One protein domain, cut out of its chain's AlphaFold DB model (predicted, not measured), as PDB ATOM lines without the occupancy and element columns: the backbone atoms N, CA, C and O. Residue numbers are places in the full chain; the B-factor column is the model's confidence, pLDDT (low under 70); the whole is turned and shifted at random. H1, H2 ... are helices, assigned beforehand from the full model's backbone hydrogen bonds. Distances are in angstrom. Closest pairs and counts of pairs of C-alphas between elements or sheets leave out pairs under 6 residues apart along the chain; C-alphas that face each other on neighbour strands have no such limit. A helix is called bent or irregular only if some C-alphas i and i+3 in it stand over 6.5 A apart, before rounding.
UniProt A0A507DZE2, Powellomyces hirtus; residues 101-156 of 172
ATOM      1  N   PHE A 101     -54.595   3.198 -11.423       96.00
ATOM      2  CA  PHE A 101     -54.070   1.843 -11.534       96.00
ATOM      3  C   PHE A 101     -52.735   1.808 -12.293       96.00
ATOM      4  O   PHE A 101     -51.749   1.253 -11.807       96.00
ATOM      5  N   MET A 102     -52.650   2.483 -13.442       95.56
ATOM      6  CA  MET A 102     -51.424   2.557 -14.241       95.56
ATOM      7  C   MET A 102     -50.279   3.276 -13.515       95.56
ATOM      8  O   MET A 102     -49.112   2.926 -13.710       95.56
ATOM      9  N   GLU A 103     -50.587   4.269 -12.678       96.31
ATOM     10  CA  GLU A 103     -49.612   4.924 -11.802       96.31
ATOM     11  C   GLU A 103     -49.131   3.984 -10.692       96.31
ATOM     12  O   GLU A 103     -47.921   3.868 -10.479       96.31
ATOM     13  N   ALA A 104     -50.042   3.249 -10.049       95.69
ATOM     14  CA  ALA A 104     -49.711   2.284  -9.005       95.69
ATOM     15  C   ALA A 104     -48.858   1.112  -9.526       95.69
ATOM     16  O   ALA A 104     -47.965   0.635  -8.821       95.69
ATOM     17  N   LEU A 105     -49.056   0.699 -10.785       95.69
ATOM     18  CA  LEU A 105     -48.262  -0.351 -11.428       95.69
ATOM     19  C   LEU A 105     -46.825   0.066 -11.778       95.69
ATOM     20  O   LEU A 105     -46.021  -0.790 -12.142       95.69
ATOM     21  N   ARG A 106     -46.454   1.352 -11.680       94.06
ATOM     22  CA  ARG A 106     -45.092   1.814 -12.025       94.06
ATOM     23  C   ARG A 106     -44.000   1.246 -11.124       94.06
ATOM     24  O   ARG A 106     -42.850   1.216 -11.547       94.06
ATOM     25  N   LYS A 107     -44.347   0.833  -9.903       93.19
ATOM     26  CA  LYS A 107     -43.395   0.229  -8.959       93.19
ATOM     27  C   LYS A 107     -43.003  -1.204  -9.335       93.19
ATOM     28  O   LYS A 107     -41.988  -1.682  -8.846       93.19
ATOM     29  N   TYR A 108     -43.793  -1.864 -10.184       94.12
ATOM     30  CA  TYR A 108     -43.507  -3.204 -10.679       94.12
ATOM     31  C   TYR A 108     -42.867  -3.126 -12.063       94.12
ATOM     32  O   TYR A 108     -43.296  -2.348 -12.925       94.12
ATOM     33  N   ASP A 109     -41.864  -3.969 -12.288       91.69
ATOM     34  CA  ASP A 109     -41.236  -4.121 -13.596       91.69
ATOM     35  C   ASP A 109     -42.129  -4.972 -14.504       91.69
ATOM     36  O   ASP A 109     -41.922  -6.170 -14.653       91.69
ATOM     37  N   LEU A 110     -43.186  -4.356 -15.041       95.56
ATOM     38  CA  LEU A 110     -44.156  -4.975 -15.944       95.56
ATOM     39  C   LEU A 110     -44.129  -4.290 -17.313       95.56
ATOM     40  O   LEU A 110     -44.124  -3.052 -17.415       95.56
ATOM     41  N   THR A 111     -44.185  -5.093 -18.371       95.56
ATOM     42  CA  THR A 111     -44.272  -4.608 -19.749       95.56
ATOM     43  C   THR A 111     -45.627  -3.948 -20.016       95.56
ATOM     44  O   THR A 111     -46.601  -4.120 -19.279       95.56
ATOM     45  N   LYS A 112     -45.727  -3.180 -21.109       93.56
ATOM     46  CA  LYS A 112     -46.997  -2.547 -21.498       93.56
ATOM     47  C   LYS A 112     -48.097  -3.584 -21.772       93.56
ATOM     48  O   LYS A 112     -49.251  -3.322 -21.449       93.56
ATOM     49  N   GLY A 113     -47.736  -4.736 -22.343       95.12
ATOM     50  CA  GLY A 113     -48.668  -5.831 -22.615       95.12
ATOM     51  C   GLY A 113     -49.197  -6.467 -21.333       95.12
ATOM     52  O   GLY A 113     -50.404  -6.614 -21.189       95.12
ATOM     53  N   GLU A 114     -48.319  -6.738 -20.368       96.81
ATOM     54  CA  GLU A 114     -48.704  -7.299 -19.066       96.81
ATOM     55  C   GLU A 114     -49.639  -6.347 -18.318       96.81
ATOM     56  O   GLU A 114     -50.719  -6.744 -17.903       96.81
ATOM     57  N   LYS A 115     -49.294  -5.054 -18.240       96.38
ATOM     58  CA  LYS A 115     -50.161  -4.034 -17.620       96.38
ATOM     59  C   LYS A 115     -51.550  -3.994 -18.258       96.38
ATOM     60  O   LYS A 115     -52.548  -3.897 -17.550       96.38
ATOM     61  N   LEU A 116     -51.607  -4.094 -19.587       95.88
ATOM     62  CA  LEU A 116     -52.862  -4.130 -20.332       95.88
ATOM     63  C   LEU A 116     -53.667  -5.406 -20.048       95.88
ATOM     64  O   LEU A 116     -54.883  -5.334 -19.894       95.88
ATOM     65  N   MET A 117     -53.006  -6.562 -19.936       95.88
ATOM     66  CA  MET A 117     -53.654  -7.822 -19.561       95.88
ATOM     67  C   MET A 117     -54.237  -7.757 -18.149       95.88
ATOM     68  O   MET A 117     -55.399  -8.114 -17.968       95.88
ATOM     69  N   LEU A 118     -53.476  -7.240 -17.176       96.06
ATOM     70  CA  LEU A 118     -53.953  -7.058 -15.801       96.06
ATOM     71  C   LEU A 118     -55.172  -6.135 -15.747       96.06
ATOM     72  O   LEU A 118     -56.135  -6.437 -15.046       96.06
ATOM     73  N   LEU A 119     -55.146  -5.041 -16.514       95.44
ATOM     74  CA  LEU A 119     -56.259  -4.099 -16.597       95.44
ATOM     75  C   LEU A 119     -57.526  -4.751 -17.173       95.44
ATOM     76  O   LEU A 119     -58.618  -4.565 -16.639       95.44
ATOM     77  N   ASN A 120     -57.376  -5.526 -18.249       94.44
ATOM     78  CA  ASN A 120     -58.499  -6.135 -18.960       94.44
ATOM     79  C   ASN A 120     -59.107  -7.337 -18.222       94.44
ATOM     80  O   ASN A 120     -60.318  -7.538 -18.293       94.44
ATOM     81  N   LEU A 121     -58.278  -8.158 -17.568       93.56
ATOM     82  CA  LEU A 121     -58.697  -9.444 -16.998       93.56
ATOM     83  C   LEU A 121     -58.890  -9.417 -15.481       93.56
ATOM     84  O   LEU A 121     -59.612 -10.270 -14.973       93.56
ATOM     85  N   ARG A 122     -58.287  -8.453 -14.767       94.94
ATOM     86  CA  ARG A 122     -58.412  -8.276 -13.309       94.94
ATOM     87  C   ARG A 122     -58.201  -9.597 -12.532       94.94
ATOM     88  O   ARG A 122     -59.158 -10.110 -11.947       94.94
ATOM     89  N   PRO A 123     -56.976 -10.162 -12.515       95.00
ATOM     90  CA  PRO A 123     -56.706 -11.403 -11.790       95.00
ATOM     91  C   PRO A 123     -56.936 -11.234 -10.285       95.00
ATOM     92  O   PRO A 123     -56.499 -10.246  -9.691       95.00
ATOM     93  N   LYS A 124     -57.590 -12.220  -9.666       93.88
ATOM     94  CA  LYS A 124     -57.964 -12.202  -8.236       93.88
ATOM     95  C   LYS A 124     -57.104 -13.114  -7.369       93.88
ATOM     96  O   LYS A 124     -57.235 -13.128  -6.147       93.88
ATOM     97  N   SER A 125     -56.238 -13.891  -8.001       95.88
ATOM     98  CA  SER A 125     -55.370 -14.857  -7.347       95.88
ATOM     99  C   SER A 125     -54.005 -14.898  -8.027       95.88
ATOM    100  O   SER A 125     -53.861 -14.531  -9.193       95.88
ATOM    101  N   ILE A 126     -52.990 -15.386  -7.311       95.44
ATOM    102  CA  ILE A 126     -51.647 -15.596  -7.879       95.44
ATOM    103  C   ILE A 126     -51.706 -16.611  -9.032       95.44
ATOM    104  O   ILE A 126     -51.017 -16.454 -10.036       95.44
ATOM    105  N   ALA A 127     -52.587 -17.613  -8.930       95.25
ATOM    106  CA  ALA A 127     -52.804 -18.598  -9.986       95.25
ATOM    107  C   ALA A 127     -53.309 -17.960 -11.292       95.25
ATOM    108  O   ALA A 127     -52.899 -18.380 -12.370       95.25
ATOM    109  N   GLU A 128     -54.158 -16.930 -11.204       95.31
ATOM    110  CA  GLU A 128     -54.599 -16.141 -12.361       95.31
ATOM    111  C   GLU A 128     -53.543 -15.136 -12.830       95.31
ATOM    112  O   GLU A 128     -53.454 -14.862 -14.022       95.31
ATOM    113  N   LEU A 129     -52.737 -14.592 -11.915       95.62
ATOM    114  CA  LEU A 129     -51.670 -13.643 -12.235       95.62
ATOM    115  C   LEU A 129     -50.526 -14.301 -13.022       95.62
ATOM    116  O   LEU A 129     -50.006 -13.701 -13.962       95.62
ATOM    117  N   ASN A 130     -50.149 -15.528 -12.658       94.56
ATOM    118  CA  ASN A 130     -49.018 -16.253 -13.239       94.56
ATOM    119  C   ASN A 130     -49.054 -16.361 -14.780       94.56
ATOM    120  O   ASN A 130     -48.078 -15.985 -15.421       94.56
ATOM    121  N   PRO A 131     -50.163 -16.766 -15.433       95.31
ATOM    122  CA  PRO A 131     -50.216 -16.797 -16.897       95.31
ATOM    123  C   PRO A 131     -50.194 -15.408 -17.563       95.31
ATOM    124  O   PRO A 131     -50.079 -15.336 -18.785       95.31
ATOM    125  N   MET A 132     -50.337 -14.312 -16.808       95.44
ATOM    126  CA  MET A 132     -50.347 -12.948 -17.351       95.44
ATOM    127  C   MET A 132     -48.974 -12.275 -17.344       95.44
ATOM    128  O   MET A 132     -48.798 -11.290 -18.058       95.44
ATOM    129  N   VAL A 133     -48.026 -12.766 -16.539       95.06
ATOM    130  CA  VAL A 133     -46.689 -12.181 -16.365       95.06
ATOM    131  C   VAL A 133     -45.644 -13.264 -16.602       95.06
ATOM    132  O   VAL A 133     -45.603 -14.264 -15.894       95.06
ATOM    133  N   GLU A 134     -44.782 -13.064 -17.596       93.94
ATOM    134  CA  GLU A 134     -43.756 -14.053 -17.942       93.94
ATOM    135  C   GLU A 134     -42.710 -14.170 -16.825       93.94
ATOM    136  O   GLU A 134     -42.260 -13.151 -16.300       93.94
ATOM    137  N   ASP A 135     -42.316 -15.400 -16.474       93.50
ATOM    138  CA  ASP A 135     -41.342 -15.692 -15.413       93.50
ATOM    139  C   ASP A 135     -41.648 -14.973 -14.078       93.50
ATOM    140  O   ASP A 135     -40.746 -14.434 -13.427       93.50
ATOM    141  N   LEU A 136     -42.928 -14.960 -13.670       94.06
ATOM    142  CA  LEU A 136     -43.424 -14.246 -12.484       94.06
ATOM    143  C   LEU A 136     -42.569 -14.505 -11.232       94.06
ATOM    144  O   LEU A 136     -42.118 -13.550 -10.599       94.06
ATOM    145  N   ASP A 137     -42.283 -15.773 -10.928       92.62
ATOM    146  CA  ASP A 137     -41.536 -16.194  -9.732       92.62
ATOM    147  C   ASP A 137     -40.078 -15.709  -9.712       92.62
ATOM    148  O   ASP A 137     -39.484 -15.539  -8.647       92.62
ATOM    149  N   ASN A 138     -39.490 -15.461 -10.885       93.62
ATOM    150  CA  ASN A 138     -38.129 -14.938 -10.989       93.62
ATOM    151  C   ASN A 138     -38.087 -13.404 -10.911       93.62
ATOM    152  O   ASN A 138     -37.049 -12.838 -10.560       93.62
ATOM    153  N   ARG A 139     -39.184 -12.722 -11.267       93.81
ATOM    154  CA  ARG A 139     -39.254 -11.253 -11.360       93.81
ATOM    155  C   ARG A 139     -39.838 -10.594 -10.119       93.81
ATOM    156  O   ARG A 139     -39.420  -9.489  -9.784       93.81
ATOM    157  N   LEU A 140     -40.797 -11.244  -9.462       93.94
ATOM    158  CA  LEU A 140     -41.503 -10.723  -8.295       93.94
ATOM    159  C   LEU A 140     -41.430 -11.726  -7.147       93.94
ATOM    160  O   LEU A 140     -41.752 -12.902  -7.315       93.94
ATOM    161  N   ARG A 141     -41.048 -11.239  -5.962       95.38
ATOM    162  CA  ARG A 141     -41.080 -12.051  -4.736       95.38
ATOM    163  C   ARG A 141     -42.523 -12.383  -4.354       95.38
ATOM    164  O   ARG A 141     -43.423 -11.614  -4.685       95.38
ATOM    165  N   GLU A 142     -42.734 -13.460  -3.600       94.25
ATOM    166  CA  GLU A 142     -44.071 -13.888  -3.151       94.25
ATOM    167  C   GLU A 142     -44.862 -12.736  -2.504       94.25
ATOM    168  O   GLU A 142     -46.017 -12.503  -2.861       94.25
ATOM    169  N   GLU A 143     -44.225 -11.914  -1.661       95.56
ATOM    170  CA  GLU A 143     -44.909 -10.782  -1.021       95.56
ATOM    171  C   GLU A 143     -45.311  -9.683  -2.022       95.56
ATOM    172  O   GLU A 143     -46.306  -8.982  -1.834       95.56
ATOM    173  N   GLU A 144     -44.543  -9.506  -3.101       95.75
ATOM    174  CA  GLU A 144     -44.852  -8.547  -4.165       95.75
ATOM    175  C   GLU A 144     -45.983  -9.049  -5.064       95.75
ATOM    176  O   GLU A 144     -46.795  -8.234  -5.512       95.75
ATOM    177  N   GLN A 145     -46.056 -10.365  -5.292       95.94
ATOM    178  CA  GLN A 145     -47.146 -11.014  -6.018       95.94
ATOM    179  C   GLN A 145     -48.467 -10.862  -5.254       95.94
ATOM    180  O   GLN A 145     -49.452 -10.386  -5.820       95.94
ATOM    181  N   GLU A 146     -48.476 -11.170  -3.953       96.25
ATOM    182  CA  GLU A 146     -49.645 -10.966  -3.085       96.25
ATOM    183  C   GLU A 146     -50.078  -9.497  -3.054       96.25
ATOM    184  O   GLU A 146     -51.258  -9.182  -3.227       96.25
ATOM    185  N   ALA A 147     -49.118  -8.577  -2.906       96.56
ATOM    186  CA  ALA A 147     -49.399  -7.146  -2.918       96.56
ATOM    187  C   ALA A 147     -49.963  -6.666  -4.265       96.56
ATOM    188  O   ALA A 147     -50.785  -5.751  -4.286       96.56
ATOM    189  N   LEU A 148     -49.524  -7.248  -5.388       96.62
ATOM    190  CA  LEU A 148     -50.038  -6.914  -6.716       96.62
ATOM    191  C   LEU A 148     -51.485  -7.390  -6.887       96.62
ATOM    192  O   LEU A 148     -52.320  -6.614  -7.341       96.62
ATOM    193  N   VAL A 149     -51.803  -8.620  -6.476       96.31
ATOM    194  CA  VAL A 149     -53.184  -9.131  -6.508       96.31
ATOM    195  C   VAL A 149     -54.099  -8.281  -5.623       96.31
ATOM    196  O   VAL A 149     -55.168  -7.862  -6.064       96.31
ATOM    197  N   ALA A 150     -53.662  -7.952  -4.404       95.62
ATOM    198  CA  ALA A 150     -54.424  -7.089  -3.503       95.62
ATOM    199  C   ALA A 150     -54.683  -5.703  -4.117       95.62
ATOM    200  O   ALA A 150     -55.819  -5.229  -4.106       95.62
ATOM    201  N   LEU A 151     -53.658  -5.096  -4.725       96.31
ATOM    202  CA  LEU A 151     -53.763  -3.811  -5.419       96.31
ATOM    203  C   LEU A 151     -54.779  -3.854  -6.572       96.31
ATOM    204  O   LEU A 151     -55.540  -2.907  -6.754       96.31
ATOM    205  N   ILE A 152     -54.788  -4.935  -7.356       95.44
ATOM    206  CA  ILE A 152     -55.725  -5.129  -8.472       95.44
ATOM    207  C   ILE A 152     -57.163  -5.201  -7.956       95.44
ATOM    208  O   ILE A 152     -58.038  -4.510  -8.479       95.44
ATOM    209  N   CYS A 153     -57.405  -5.995  -6.912       92.94
ATOM    210  CA  CYS A 153     -58.728  -6.141  -6.307       92.94
ATOM    211  C   CYS A 153     -59.230  -4.848  -5.649       92.94
ATOM    212  O   CYS A 153     -60.431  -4.584  -5.688       92.94
ATOM    213  N   GLU A 154     -58.329  -4.056  -5.060       93.31
ATOM    214  CA  GLU A 154     -58.648  -2.783  -4.405       93.31
ATOM    215  C   GLU A 154     -58.963  -1.671  -5.411       93.31
ATOM    216  O   GLU A 154     -59.941  -0.947  -5.239       93.31
ATOM    217  N   LEU A 155     -58.134  -1.516  -6.449       93.50
ATOM    218  CA  LEU A 155     -58.236  -0.378  -7.363       93.50
ATOM    219  C   LEU A 155     -59.208  -0.601  -8.516       93.50
ATOM    220  O   LEU A 155     -59.799   0.370  -8.980       93.50
ATOM    221  N   LEU A 156     -59.357  -1.832  -9.014       92.19
ATOM    222  CA  LEU A 156     -60.265  -2.106 -10.126       92.19
ATOM    223  C   LEU A 156     -61.639  -2.517  -9.574       92.19
ATOM    224  O   LEU A 156     -61.744  -3.610  -9.004       92.19
TER     225      LEU A 156
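This is residues 101 to 156 of the 172 residues of a protein of Powellomyces hirtus (UniProt A0A507DZE2). Four helices, H1, H2, H3 and H5, form a small ring round a common middle, with the short H4 at one end of it. H5, the longest, makes one side; H1 runs beside it in the reverse sense, H3 meets it by its first residues, nearly at a right angle, and leads away from it, and H2 is across the ring from it, between H1 and H3. The printed part has 56 residues with five named helices, in the order H1 H2 H3 H4 H5, and no named strand; its class is all helix. It is compact, with a radius of gyration of the C-alphas of 9.8 A, and rounded, spanning 24 by 20 by 19 A.

H1, residues 101 to 107, and H2, residues 112 to 121, are close but not clearly touching, at a steep tilt of 46 degrees, opposite ways; their closest C-alphas, those of Leu 105 and Lys 115, are 7.5 A apart. H2 touches H3, residues 126 to 132, at a steep tilt of 50 degrees, opposite ways, with the C-alphas of Glu 114 and Met 132 closest at 6.1 A. H3 is close to but not clearly touching H4, residues 136 to 139; the closest C-alphas, of Asn 130 and Leu 136, are 6.0 A apart. H4 and H5, residues 142 to 155, meet only through their link. H5 touches H3 with residues 145 to 149 alone, about perpendicular at 85 degrees, the C-alphas of Ile 126 and Gln 145 being closest at 6.7 A. H5 and H1 are close but not clearly touching, at a shallow tilt of 19 degrees, opposite ways; the C-alphas of Phe 101 and Leu 155 are closest, at 6.3 A. H1 and H3 are apart. Every O i to N i+4 pair is within hydrogen-bond range in H2 and H5; H1 and H3 each have 1 of 3, beside 2 of 4 O i to N i+3 pairs, and H4 is too short for an O i to N i+4 pair.

H1 begins at C-alpha 101, (-54.070, 1.843, -11.534), and is 11.1 A long; it is irregular, but only just, with C-alphas 104 and 107 6.6 A apart. H2 is 14.3 A long, H3 9.9 A and H4 5.3 A. H5 is 20.0 A long, from C-alpha 142 at (-44.071, -13.888, -3.151) to C-alpha 155 at (-58.236, -0.378, -7.363).

The two C-alphas farthest apart, of Asn 138 and Leu 156, are 25.6 A apart. The printed part has no cut, and the four links are tight. The mean pLDDT of the printed part is 94.9, and no printed residue is under 70.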